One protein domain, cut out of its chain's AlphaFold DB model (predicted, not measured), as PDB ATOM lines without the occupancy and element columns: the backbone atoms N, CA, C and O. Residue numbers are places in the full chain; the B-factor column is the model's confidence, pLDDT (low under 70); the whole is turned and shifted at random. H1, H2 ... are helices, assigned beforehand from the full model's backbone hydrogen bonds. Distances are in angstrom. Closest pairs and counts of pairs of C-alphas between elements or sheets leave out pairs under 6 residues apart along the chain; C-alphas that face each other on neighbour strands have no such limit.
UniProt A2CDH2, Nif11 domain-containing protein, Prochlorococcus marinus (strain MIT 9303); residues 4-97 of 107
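What this domain is: This is residues 4 to 97 of the 107 residues of the protein "Nif11 domain-containing protein" of Prochlorococcus marinus (strain MIT 9303) (UniProt A2CDH2). A small compact head of three short helices, H1, H2 and H3, and a long loop, residues 24 to 42, with one long helix, H4, that begins in the head and runs out of it as an arm. Residues 74 to 97, of which 74 to 96 belong to H4, stick out free and make the length. The printed part has 94 residues, with four named helices in the order H1, H2, H3, H4 and no named strand; the class is all helix. The whole is extended, with a radius of gyration of the C-alphas of 19.2 A and spans of 66 by 24 by 21 A.

Where its parts are: H1, residues 4 to 16, begins at C-alpha 4 (152.240, 156.588, 163.043) and is 19.0 A long. H2 is residues 18 to 23, 8.7 A, and H3 residues 43 to 52, 14.3 A. H4, residues 59 to 96, runs 54.7 A from C-alpha 59 (155.663, 155.338, 173.757) to C-alpha 96 (134.372, 110.180, 151.339).

How they stand to each other: H1 and H2 only just touch, with 3 pairs of C-alphas within 8 A, and only at the corner; the closest C-alphas are those of Ala 14 and Leu 20, 5.1 A. H1 and H3 are close but not clearly touching, Phe 10 and Ala 50 having the closest C-alphas at 6.6 A. With residues 4 to 7 alone, H1 touches H4, about perpendicular at 88 degrees; the closest C-alphas are those of Met 4 and Asp 61, 6.0 A. With residues 59 to 62 alone, H4 touches H3 at a steep tilt of 56 degrees, opposite ways; the C-alphas of Thr 43 and Glu 59 are closest, 6.6 A. H2 and H4 are apart. In H1, H2, H3 and H4 every O i to N i+4 pair is within hydrogen-bond range.

The domain as a whole: The C-alphas farthest apart, of Arg 52 and Gly 97, are 65.6 A apart. The printed part has no cut, and the link from H2 to H3 is long, 19 residues. Mean pLDDT of the printed part is 87.5, with residue 4 and residues 33 to 37 under 70.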
ATOM      1  N   MET A   4     151.782 157.896 163.545       57.31
ATOM      2  CA  MET A   4     152.240 156.588 163.043       57.31
ATOM      3  C   MET A   4     153.303 156.734 161.939       57.31
ATOM      4  O   MET A   4     154.203 155.909 161.816       57.31
ATOM      5  N   ASN A   5     153.237 157.838 161.190       71.56
ATOM      6  CA  ASN A   5     154.147 158.139 160.090       71.56
ATOM      7  C   ASN A   5     155.567 158.479 160.583       71.56
ATOM      8  O   ASN A   5     156.549 158.223 159.892       71.56
ATOM      9  N   GLU A   6     155.705 159.028 161.793       86.69
ATOM     10  CA  GLU A   6     157.007 159.450 162.317       86.69
ATOM     11  C   GLU A   6     157.828 158.269 162.846       86.69
ATOM     12  O   GLU A   6     159.036 158.205 162.611       86.69
ATOM     13  N   LEU A   7     157.170 157.285 163.471       88.00
ATOM     14  CA  LEU A   7     157.820 156.034 163.856       88.00
ATOM     15  C   LEU A   7     158.273 155.240 162.626       88.00
ATOM     16  O   LEU A   7     159.411 154.782 162.576       88.00
ATOM     17  N   GLU A   8     157.421 155.113 161.609       86.44
ATOM     18  CA  GLU A   8     157.786 154.442 160.355       86.44
ATOM     19  C   GLU A   8     158.956 155.144 159.652       86.44
ATOM     20  O   GLU A   8     159.907 154.482 159.220       86.44
ATOM     21  N   ALA A   9     158.940 156.480 159.598       88.94
ATOM     22  CA  ALA A   9     160.034 157.272 159.045       88.94
ATOM     23  C   ALA A   9     161.339 157.084 159.833       88.94
ATOM     24  O   ALA A   9     162.396 156.885 159.229       88.94
ATOM     25  N   PHE A  10     161.269 157.082 161.168       91.44
ATOM     26  CA  PHE A  10     162.426 156.828 162.021       91.44
ATOM     27  C   PHE A  10     163.014 155.436 161.783       91.44
ATOM     28  O   PHE A  10     164.223 155.305 161.618       91.44
ATOM     29  N   ILE A  11     162.182 154.396 161.713       88.56
ATOM     30  CA  ILE A  11     162.648 153.024 161.469       88.56
ATOM     31  C   ILE A  11     163.253 152.885 160.069       88.56
ATOM     32  O   ILE A  11     164.287 152.232 159.905       88.56
ATOM     33  N   ALA A  12     162.669 153.533 159.059       88.75
ATOM     34  CA  ALA A  12     163.226 153.559 157.709       88.75
ATOM     35  C   ALA A  12     164.602 154.247 157.660       88.75
ATOM     36  O   ALA A  12     165.511 153.753 156.987       88.75
ATOM     37  N   GLU A  13     164.775 155.349 158.390       91.06
ATOM     38  CA  GLU A  13     166.057 156.048 158.518       91.06
ATOM     39  C   GLU A  13     167.070 155.216 159.316       91.06
ATOM     40  O   GLU A  13     168.198 155.009 158.871       91.06
ATOM     41  N   ALA A  14     166.655 154.640 160.445       90.38
ATOM     42  CA  ALA A  14     167.488 153.776 161.273       90.38
ATOM     43  C   ALA A  14     167.997 152.552 160.499       90.38
ATOM     44  O   ALA A  14     169.135 152.139 160.693       90.38
ATOM     45  N   ARG A  15     167.210 152.013 159.559       88.19
ATOM     46  CA  ARG A  15     167.634 150.934 158.651       88.19
ATOM     47  C   ARG A  15     168.689 151.374 157.629       88.19
ATOM     48  O   ARG A  15     169.442 150.528 157.161       88.19
ATOM     49  N   ARG A  16     168.769 152.657 157.274       89.62
ATOM     50  CA  ARG A  16     169.714 153.189 156.271       89.62
ATOM     51  C   ARG A  16     170.963 153.812 156.888       89.62
ATOM     52  O   ARG A  16     171.978 153.924 156.206       89.62
ATOM     53  N   ASN A  17     170.896 154.200 158.158       91.81
ATOM     54  CA  ASN A  17     171.950 154.919 158.854       91.81
ATOM     55  C   ASN A  17     172.747 153.989 159.794       91.81
ATOM     56  O   ASN A  17     172.239 153.616 160.855       91.81
ATOM     57  N   PRO A  18     174.015 153.651 159.476       90.31
ATOM     58  CA  PRO A  18     174.818 152.726 160.282       90.31
ATOM     59  C   PRO A  18     175.029 153.175 161.734       90.31
ATOM     60  O   PRO A  18     175.185 152.342 162.624       90.31
ATOM     61  N   ASN A  19     175.020 154.487 161.993       91.62
ATOM     62  CA  ASN A  19     175.164 155.021 163.345       91.62
ATOM     63  C   ASN A  19     173.916 154.724 164.192       91.62
ATOM     64  O   ASN A  19     174.025 154.271 165.331       91.62
ATOM     65  N   LEU A  20     172.724 154.902 163.617       91.75
ATOM     66  CA  LEU A  20     171.470 154.559 164.292       91.75
ATOM     67  C   LEU A  20     171.334 153.044 164.483       91.75
ATOM     68  O   LEU A  20     170.952 152.614 165.569       91.75
ATOM     69  N   GLN A  21     171.734 152.236 163.493       90.06
ATOM     70  CA  GLN A  21     171.784 150.776 163.644       90.06
ATOM     71  C   GLN A  21     172.672 150.351 164.818       90.06
ATOM     72  O   GLN A  21     172.270 149.515 165.622       90.06
ATOM     73  N   ALA A  22     173.865 150.940 164.948       89.19
ATOM     74  CA  ALA A  22     174.782 150.622 166.037       89.19
ATOM     75  C   ALA A  22     174.193 150.983 167.411       89.19
ATOM     76  O   ALA A  22     174.312 150.205 168.357       89.19
ATOM     77  N   GLN A  23     173.522 152.135 167.517       90.56
ATOM     78  CA  GLN A  23     172.854 152.553 168.753       90.56
ATOM     79  C   GLN A  23     171.685 151.627 169.112       90.56
ATOM     80  O   GLN A  23     171.476 151.331 170.287       90.56
ATOM     81  N   LEU A  24     170.965 151.113 168.117       89.62
ATOM     82  CA  LEU A  24     169.762 150.294 168.276       89.62
ATOM     83  C   LEU A  24     170.009 148.791 168.086       89.62
ATOM     84  O   LEU A  24     169.050 148.045 167.894       89.62
ATOM     85  N   LYS A  25     171.261 148.317 168.166       85.06
ATOM     86  CA  LYS A  25     171.590 146.908 167.872       85.06
ATOM     87  C   LYS A  25     170.778 145.913 168.717       85.06
ATOM     88  O   LYS A  25     170.429 144.843 168.240       85.06
ATOM     89  N   ASP A  26     170.484 146.273 169.967       84.75
ATOM     90  CA  ASP A  26     169.753 145.415 170.912       84.75
ATOM     91  C   ASP A  26     168.226 145.574 170.793       84.75
ATOM     92  O   ASP A  26     167.476 144.912 171.499       84.75
ATOM     93  N   CYS A  27     167.752 146.457 169.910       84.44
ATOM     94  CA  CYS A  27     166.330 146.717 169.684       84.44
ATOM     95  C   CYS A  27     165.769 145.917 168.497       84.44
ATOM     96  O   CYS A  27     164.623 146.137 168.108       84.44
ATOM     97  N   ALA A  28     166.573 145.012 167.921       80.38
ATOM     98  CA  ALA A  28     166.209 144.113 166.827       80.38
ATOM     99  C   ALA A  28     165.520 144.826 165.648       80.38
ATOM    100  O   ALA A  28     164.495 144.357 165.150       80.38
ATOM    101  N   LEU A  29     166.057 145.977 165.221       78.88
ATOM    102  CA  LEU A  29     165.533 146.823 164.132       78.88
ATOM    103  C   LEU A  29     165.197 146.054 162.849       78.88
ATOM    104  O   LEU A  29     164.289 146.431 162.109       78.88
ATOM    105  N   GLU A  30     165.928 144.980 162.572       76.25
ATOM    106  CA  GLU A  30     165.703 144.085 161.443       76.25
ATOM    107  C   GLU A  30     164.334 143.392 161.484       76.25
ATOM    108  O   GLU A  30     163.799 143.041 160.436       76.25
ATOM    109  N   LYS A  31     163.742 143.230 162.672       74.00
ATOM    110  CA  LYS A  31     162.426 142.608 162.863       74.00
ATOM    111  C   LYS A  31     161.274 143.602 162.723       74.00
ATOM    112  O   LYS A  31     160.179 143.206 162.326       74.00
ATOM    113  N   TRP A  32     161.528 144.886 162.988       77.75
ATOM    114  CA  TRP A  32     160.517 145.943 162.935       77.75
ATOM    115  C   TRP A  32     159.935 146.064 161.530       77.75
ATOM    116  O   TRP A  32     160.686 146.279 160.587       77.75
ATOM    117  N   GLY A  33     158.614 145.978 161.381       64.38
ATOM    118  CA  GLY A  33     157.927 146.139 160.095       64.38
ATOM    119  C   GLY A  33     157.474 144.814 159.484       64.38
ATOM    120  O   GLY A  33     156.307 144.465 159.615       64.38
ATOM    121  N   ASP A  34     158.380 144.096 158.813       57.91
ATOM    122  CA  ASP A  34     158.017 143.040 157.848       57.91
ATOM    123  C   ASP A  34     157.536 141.727 158.480       57.91
ATOM    124  O   ASP A  34     156.816 140.962 157.839       57.91
ATOM    125  N   GLN A  35     157.925 141.450 159.727       57.06
ATOM    126  CA  GLN A  35     157.460 140.264 160.446       57.06
ATOM    127  C   GLN A  35     156.859 140.639 161.797       57.06
ATOM    128  O   GLN A  35     155.703 140.298 162.015       57.06
ATOM    129  N   HIS A  36     157.559 141.391 162.662       64.50
ATOM    130  CA  HIS A  36     157.036 141.810 163.971       64.50
ATOM    131  C   HIS A  36     157.827 143.002 164.550       64.50
ATOM    132  O   HIS A  36     159.029 142.889 164.772       64.50
ATOM    133  N   THR A  37     157.175 144.110 164.916       68.69
ATOM    134  CA  THR A  37     157.720 145.030 165.930       68.69
ATOM    135  C   THR A  37     157.866 144.211 167.209       68.69
ATOM    136  O   THR A  37     156.864 143.681 167.699       68.69
ATOM    137  N   PRO A  38     159.091 144.052 167.737       75.88
ATOM    138  CA  PRO A  38     159.306 143.238 168.919       75.88
ATOM    139  C   PRO A  38     158.466 143.775 170.081       75.88
ATOM    140  O   PRO A  38     158.433 144.982 170.336       75.88
ATOM    141  N   LEU A  39     157.756 142.878 170.764       79.81
ATOM    142  CA  LEU A  39     156.938 143.236 171.928       79.81
ATOM    143  C   LEU A  39     157.806 143.549 173.153       79.81
ATOM    144  O   LEU A  39     157.378 144.266 174.050       79.81
ATOM    145  N   ASP A  40     159.025 143.023 173.168       81.44
ATOM    146  CA  ASP A  40     160.027 143.113 174.224       81.44
ATOM    147  C   ASP A  40     161.102 144.176 173.951       81.44
ATOM    148  O   ASP A  40     162.158 144.174 174.582       81.44
ATOM    149  N   VAL A  41     160.861 145.087 173.005       86.38
ATOM    150  CA  VAL A  41     161.843 146.120 172.675       86.38
ATOM    151  C   VAL A  41     162.008 147.140 173.802       86.38
ATOM    152  O   VAL A  41     161.040 147.550 174.440       86.38
ATOM    153  N   ASP A  42     163.243 147.602 174.009       89.69
ATOM    154  CA  ASP A  42     163.547 148.720 174.905       89.69
ATOM    155  C   ASP A  42     162.988 150.033 174.329       89.69
ATOM    156  O   ASP A  42     163.637 150.735 173.545       89.69
ATOM    157  N   THR A  43     161.744 150.345 174.692       89.94
ATOM    158  CA  THR A  43     161.006 151.522 174.215       89.94
ATOM    159  C   THR A  43     161.693 152.826 174.608       89.94
ATOM    160  O   THR A  43     161.754 153.752 173.798       89.94
ATOM    161  N   ALA A  44     162.276 152.894 175.807       91.94
ATOM    162  CA  ALA A  44     162.981 154.077 176.290       91.94
ATOM    163  C   ALA A  44     164.208 154.384 175.423       91.94
ATOM    164  O   ALA A  44     164.396 155.527 174.995       91.94
ATOM    165  N   LYS A  45     165.000 153.358 175.095       92.69
ATOM    166  CA  LYS A  45     166.162 153.484 174.209       92.69
ATOM    167  C   LYS A  45     165.765 153.912 172.797       92.69
ATOM    168  O   LYS A  45     166.407 154.788 172.220       92.69
ATOM    169  N   VAL A  46     164.693 153.339 172.246       91.31
ATOM    170  CA  VAL A  46     164.159 153.713 170.924       91.31
ATOM    171  C   VAL A  46     163.767 155.192 170.891       91.31
ATOM    172  O   VAL A  46     164.196 155.914 169.993       91.31
ATOM    173  N   ILE A  47     163.009 155.657 171.888       93.12
ATOM    174  CA  ILE A  47     162.564 157.054 172.001       93.12
ATOM    175  C   ILE A  47     163.761 157.999 172.142       93.12
ATOM    176  O   ILE A  47     163.807 159.052 171.503       93.12
ATOM    177  N   GLU A  48     164.755 157.631 172.951       94.88
ATOM    178  CA  GLU A  48     165.952 158.446 173.142       94.88
ATOM    179  C   GLU A  48     166.740 158.620 171.836       94.88
ATOM    180  O   GLU A  48     167.109 159.742 171.470       94.88
ATOM    181  N   VAL A  49     166.986 157.524 171.114       93.81
ATOM    182  CA  VAL A  49     167.718 157.554 169.841       93.81
ATOM    183  C   VAL A  49     166.923 158.310 168.776       93.81
ATOM    184  O   VAL A  49     167.507 159.131 168.066       93.81
ATOM    185  N   ALA A  50     165.604 158.112 168.707       93.00
ATOM    186  CA  ALA A  50     164.718 158.858 167.815       93.00
ATOM    187  C   ALA A  50     164.824 160.367 168.056       93.00
ATOM    188  O   ALA A  50     165.097 161.129 167.126       93.00
ATOM    189  N   LYS A  51     164.741 160.791 169.321       94.31
ATOM    190  CA  LYS A  51     164.859 162.199 169.707       94.31
ATOM    191  C   LYS A  51     166.207 162.800 169.318       94.31
ATOM    192  O   LYS A  51     166.259 163.915 168.805       94.31
ATOM    193  N   ARG A  52     167.307 162.070 169.528       93.62
ATOM    194  CA  ARG A  52     168.658 162.504 169.121       93.62
ATOM    195  C   ARG A  52     168.806 162.615 167.602       93.62
ATOM    196  O   ARG A  52     169.573 163.450 167.134       93.62
ATOM    197  N   ALA A  53     168.074 161.798 166.851       91.75
ATOM    198  CA  ALA A  53     168.024 161.826 165.394       91.75
ATOM    199  C   ALA A  53     167.038 162.870 164.827       91.75
ATOM    200  O   ALA A  53     166.945 163.007 163.611       91.75
ATOM    201  N   GLY A  54     166.330 163.620 165.682       93.56
ATOM    202  CA  GLY A  54     165.386 164.666 165.275       93.56
ATOM    203  C   GLY A  54     163.940 164.199 165.078       93.56
ATOM    204  O   GLY A  54     163.132 164.974 164.572       93.56
ATOM    205  N   PHE A  55     163.605 162.973 165.485       93.19
ATOM    206  CA  PHE A  55     162.257 162.405 165.412       93.19
ATOM    207  C   PHE A  55     161.536 162.501 166.762       93.19
ATOM    208  O   PHE A  55     162.142 162.330 167.823       93.19
ATOM    209  N   HIS A  56     160.226 162.715 166.730       92.81
ATOM    210  CA  HIS A  56     159.353 162.784 167.900       92.81
ATOM    211  C   HIS A  56     158.519 161.510 168.030       92.81
ATOM    212  O   HIS A  56     157.312 161.500 167.821       92.81
ATOM    213  N   VAL A  57     159.181 160.422 168.416       91.12
ATOM    214  CA  VAL A  57     158.514 159.153 168.727       91.12
ATOM    215  C   VAL A  57     158.098 159.137 170.195       91.12
ATOM    216  O   VAL A  57     158.924 159.374 171.078       91.12
ATOM    217  N   SER A  58     156.834 158.822 170.464       92.06
ATOM    218  CA  SER A  58     156.326 158.563 171.811       92.06
ATOM    219  C   SER A  58     156.151 157.067 172.083       92.06
ATOM    220  O   SER A  58     156.110 156.239 171.173       92.06
ATOM    221  N   GLU A  59     156.002 156.708 173.358       91.56
ATOM    222  CA  GLU A  59     155.663 155.338 173.757       91.56
ATOM    223  C   GLU A  59     154.320 154.888 173.163       91.56
ATOM    224  O   GLU A  59     154.194 153.758 172.696       91.56
ATOM    225  N   ALA A  60     153.343 155.800 173.092       91.00
ATOM    226  CA  ALA A  60     152.044 155.523 172.489       91.00
ATOM    227  C   ALA A  60     152.168 155.127 171.010       91.00
ATOM    228  O   ALA A  60     151.448 154.236 170.563       91.00
ATOM    229  N   ASP A  61     153.104 155.726 170.270       89.44
ATOM    230  CA  ASP A  61     153.327 155.406 168.854       89.44
ATOM    231  C   ASP A  61     153.880 153.994 168.682       89.44
ATOM    232  O   ASP A  61     153.430 153.249 167.809       89.44
ATOM    233  N   ILE A  62     154.805 153.593 169.560       88.38
ATOM    234  CA  ILE A  62     155.368 152.239 169.572       88.38
ATOM    235  C   ILE A  62     154.281 151.220 169.925       88.38
ATOM    236  O   ILE A  62     154.112 150.232 169.207       88.38
ATOM    237  N   CYS A  63     153.494 151.473 170.975       89.25
ATOM    238  CA  CYS A  63     152.403 150.585 171.374       89.25
ATOM    239  C   CYS A  63     151.325 150.465 170.292       89.25
ATOM    240  O   CYS A  63     150.836 149.368 170.024       89.25
ATOM    241  N   LEU A  64     150.954 151.568 169.635       88.44
ATOM    242  CA  LEU A  64     149.998 151.542 168.528       88.44
ATOM    243  C   LEU A  64     150.525 150.710 167.357       88.44
ATOM    244  O   LEU A  64     149.780 149.885 166.828       88.44
ATOM    245  N   ALA A  65     151.802 150.859 166.997       85.81
ATOM    246  CA  ALA A  65     152.423 150.052 165.952       85.81
ATOM    247  C   ALA A  65     152.427 148.553 166.303       85.81
ATOM    248  O   ALA A  65     152.064 147.726 165.464       85.81
ATOM    249  N   GLN A  66     152.763 148.198 167.548       87.25
ATOM    250  CA  GLN A  66     152.697 146.817 168.044       87.25
ATOM    251  C   GLN A  66     151.266 146.257 167.966       87.25
ATOM    252  O   GLN A  66     151.047 145.178 167.415       87.25
ATOM    253  N   CYS A  67     150.271 147.005 168.450       88.62
ATOM    254  CA  CYS A  67     148.861 146.617 168.394       88.62
ATOM    255  C   CYS A  67     148.372 146.412 166.956       88.62
ATOM    256  O   CYS A  67     147.710 145.418 166.652       88.62
ATOM    257  N   GLN A  68     148.704 147.336 166.056       86.12
ATOM    258  CA  GLN A  68     148.276 147.277 164.663       86.12
ATOM    259  C   GLN A  68     148.865 146.065 163.941       86.12
ATOM    260  O   GLN A  68     148.169 145.396 163.175       86.12
ATOM    261  N   GLN A  69     150.118 145.729 164.228       83.75
ATOM    262  CA  GLN A  69     150.741 144.530 163.686       83.75
ATOM    263  C   GLN A  69     150.167 143.244 164.266       83.75
ATOM    264  O   GLN A  69     149.894 142.332 163.492       83.75
ATOM    265  N   LEU A  70     149.925 143.161 165.578       86.75
ATOM    266  CA  LEU A  70     149.255 142.001 166.179       86.75
ATOM    267  C   LEU A  70     147.877 141.772 165.551       86.75
ATOM    268  O   LEU A  70     147.517 140.640 165.235       86.75
ATOM    269  N   ASN A  71     147.135 142.850 165.303       88.88
ATOM    270  CA  ASN A  71     145.851 142.784 164.616       88.88
ATOM    271  C   ASN A  71     145.993 142.275 163.170       88.88
ATOM    272  O   ASN A  71     145.211 141.432 162.734       88.88
ATOM    273  N   ASN A  72     146.998 142.741 162.424       86.31
ATOM    274  CA  ASN A  72     147.262 142.260 161.064       86.31
ATOM    275  C   ASN A  72     147.697 140.789 161.042       86.31
ATOM    276  O   ASN A  72     147.210 140.022 160.213       86.31
ATOM    277  N   PHE A  73     148.566 140.390 161.971       86.62
ATOM    278  CA  PHE A  73     149.025 139.015 162.124       86.62
ATOM    279  C   PHE A  73     147.855 138.077 162.425       86.62
ATOM    280  O   PHE A  73     147.657 137.092 161.719       86.62
ATOM    281  N   TRP A  74     147.012 138.426 163.400       89.44
ATOM    282  CA  TRP A  74     145.807 137.658 163.708       89.44
ATOM    283  C   TRP A  74     144.896 137.497 162.483       89.44
ATOM    284  O   TRP A  74     144.437 136.391 162.204       89.44
ATOM    285  N   ARG A  75     144.667 138.569 161.711       90.62
ATOM    286  CA  ARG A  75     143.857 138.499 160.482       90.62
ATOM    287  C   ARG A  75     144.440 137.523 159.462       90.62
ATOM    288  O   ARG A  75     143.693 136.709 158.928       90.62
ATOM    289  N   PHE A  76     145.748 137.585 159.226       89.81
ATOM    290  CA  PHE A  76     146.444 136.684 158.306       89.81
ATOM    291  C   PHE A  76     146.326 135.216 158.741       89.81
ATOM    292  O   PHE A  76     145.958 134.357 157.939       89.81
ATOM    293  N   GLU A  77     146.561 134.928 160.023       91.88
ATOM    294  CA  GLU A  77     146.428 133.577 160.580       91.88
ATOM    295  C   GLU A  77     144.995 133.043 160.451       91.88
ATOM    296  O   GLU A  77     144.788 131.896 160.048       91.88
ATOM    297  N   MET A  78     143.986 133.879 160.718       92.94
ATOM    298  CA  MET A  78     142.584 133.491 160.547       92.94
ATOM    299  C   MET A  78     142.241 133.200 159.084       92.94
ATOM    300  O   MET A  78     141.605 132.187 158.794       92.94
ATOM    301  N   GLU A  79     142.679 134.041 158.146       94.00
ATOM    302  CA  GLU A  79     142.475 133.812 156.711       94.00
ATOM    303  C   GLU A  79     143.096 132.484 156.258       94.00
ATOM    304  O   GLU A  79     142.432 131.681 155.593       94.00
ATOM    305  N   ASN A  80     144.326 132.198 156.689       92.62
ATOM    306  CA  ASN A  80     144.990 130.927 156.405       92.62
ATOM    307  C   ASN A  80     144.248 129.736 157.018       92.62
ATOM    308  O   ASN A  80     144.056 128.721 156.340       92.62
ATOM    309  N   ALA A  81     143.763 129.863 158.256       93.06
ATOM    310  CA  ALA A  81     142.965 128.831 158.908       93.06
ATOM    311  C   ALA A  81     141.676 128.531 158.121       93.06
ATOM    312  O   ALA A  81     141.347 127.362 157.886       93.06
ATOM    313  N   PHE A  82     140.977 129.559 157.628       93.12
ATOM    314  CA  PHE A  82     139.791 129.378 156.785       93.12
ATOM    315  C   PHE A  82     140.119 128.699 155.451       93.12
ATOM    316  O   PHE A  82     139.393 127.797 155.018       93.12
ATOM    317  N   VAL A  83     141.217 129.088 154.795       95.00
ATOM    318  CA  VAL A  83     141.668 128.461 153.543       95.00
ATOM    319  C   VAL A  83     142.006 126.989 153.761       95.00
ATOM    320  O   VAL A  83     141.544 126.141 152.987       95.00
ATOM    321  N   ALA A  84     142.749 126.670 154.820       93.56
ATOM    322  CA  ALA A  84     143.090 125.302 155.183       93.56
ATOM    323  C   ALA A  84     141.826 124.475 155.444       93.56
ATOM    324  O   ALA A  84     141.654 123.408 154.850       93.56
ATOM    325  N   ARG A  85     140.876 125.000 156.232       90.81
ATOM    326  CA  ARG A  85     139.623 124.301 156.553       90.81
ATOM    327  C   ARG A  85     138.774 124.032 155.317       90.81
ATOM    328  O   ARG A  85     138.274 122.920 155.148       90.81
ATOM    329  N   ARG A  86     138.631 125.022 154.432       93.00
ATOM    330  CA  ARG A  86     137.898 124.866 153.169       93.00
ATOM    331  C   ARG A  86     138.552 123.819 152.271       93.00
ATOM    332  O   ARG A  86     137.854 123.031 151.640       93.00
ATOM    333  N   THR A  87     139.878 123.811 152.210       94.38
ATOM    334  CA  THR A  87     140.636 122.839 151.412       94.38
ATOM    335  C   THR A  87     140.467 121.428 151.967       94.38
ATOM    336  O   THR A  87     140.131 120.521 151.210       94.38
ATOM    337  N   LEU A  88     140.569 121.260 153.287       93.38
ATOM    338  CA  LEU A  88     140.285 120.000 153.969       93.38
ATOM    339  C   LEU A  88     138.863 119.505 153.673       93.38
ATOM    340  O   LEU A  88     138.688 118.369 153.247       93.38
ATOM    341  N   ALA A  89     137.845 120.355 153.834       91.38
ATOM    342  CA  ALA A  89     136.458 119.985 153.549       91.38
ATOM    343  C   ALA A  89     136.267 119.518 152.096       91.38
ATOM    344  O   ALA A  89     135.580 118.529 151.856       91.38
ATOM    345  N   ARG A  90     136.914 120.183 151.128       94.00
ATOM    346  CA  ARG A  90     136.883 119.768 149.716       94.00
ATOM    347  C   ARG A  90     137.511 118.396 149.500       94.00
ATOM    348  O   ARG A  90     136.920 117.586 148.797       94.00
ATOM    349  N   ILE A  91     138.672 118.140 150.099       94.50
ATOM    350  CA  ILE A  91     139.364 116.847 149.992       94.50
ATOM    351  C   ILE A  91     138.497 115.732 150.587       94.50
ATOM    352  O   ILE A  91     138.297 114.705 149.945       94.50
ATOM    353  N   GLN A  92     137.924 115.953 151.772       93.69
ATOM    354  CA  GLN A  92     137.046 114.974 152.415       93.69
ATOM    355  C   GLN A  92     135.813 114.672 151.559       93.69
ATOM    356  O   GLN A  92     135.543 113.508 151.284       93.69
ATOM    357  N   MET A  93     135.143 115.702 151.029       93.75
ATOM    358  CA  MET A  93     133.993 115.514 150.136       93.75
ATOM    359  C   MET A  93     134.355 114.725 148.874       93.75
ATOM    360  O   MET A  93     133.556 113.917 148.413       93.75
ATOM    361  N   GLN A  94     135.547 114.944 148.312       94.44
ATOM    362  CA  GLN A  94     136.011 114.229 147.119       94.44
ATOM    363  C   GLN A  94     136.291 112.746 147.378       94.44
ATOM    364  O   GLN A  94     136.070 111.933 146.485       94.44
ATOM    365  N   ILE A  95     136.794 112.398 148.564       92.75
ATOM    366  CA  ILE A  95     137.222 111.030 148.891       92.75
ATOM    367  C   ILE A  95     136.091 110.225 149.545       92.75
ATOM    368  O   ILE A  95     135.922 109.049 149.238       92.75
ATOM    369  N   LEU A  96     135.327 110.846 150.446       91.94
ATOM    370  CA  LEU A  96     134.372 110.180 151.339       91.94
ATOM    371  C   LEU A  96     132.907 110.517 151.029       91.94
ATOM    372  O   LEU A  96     132.010 109.844 151.526       91.94
ATOM    373  N   GLY A  97     132.642 111.559 150.233       91.00
ATOM    374  CA  GLY A  97     131.284 112.072 150.005       91.00
ATOM    375  C   GLY A  97     130.695 112.843 151.196       91.00
ATOM    376  O   GLY A  97     129.539 113.258 151.138       91.00
TER     377      GLY A  97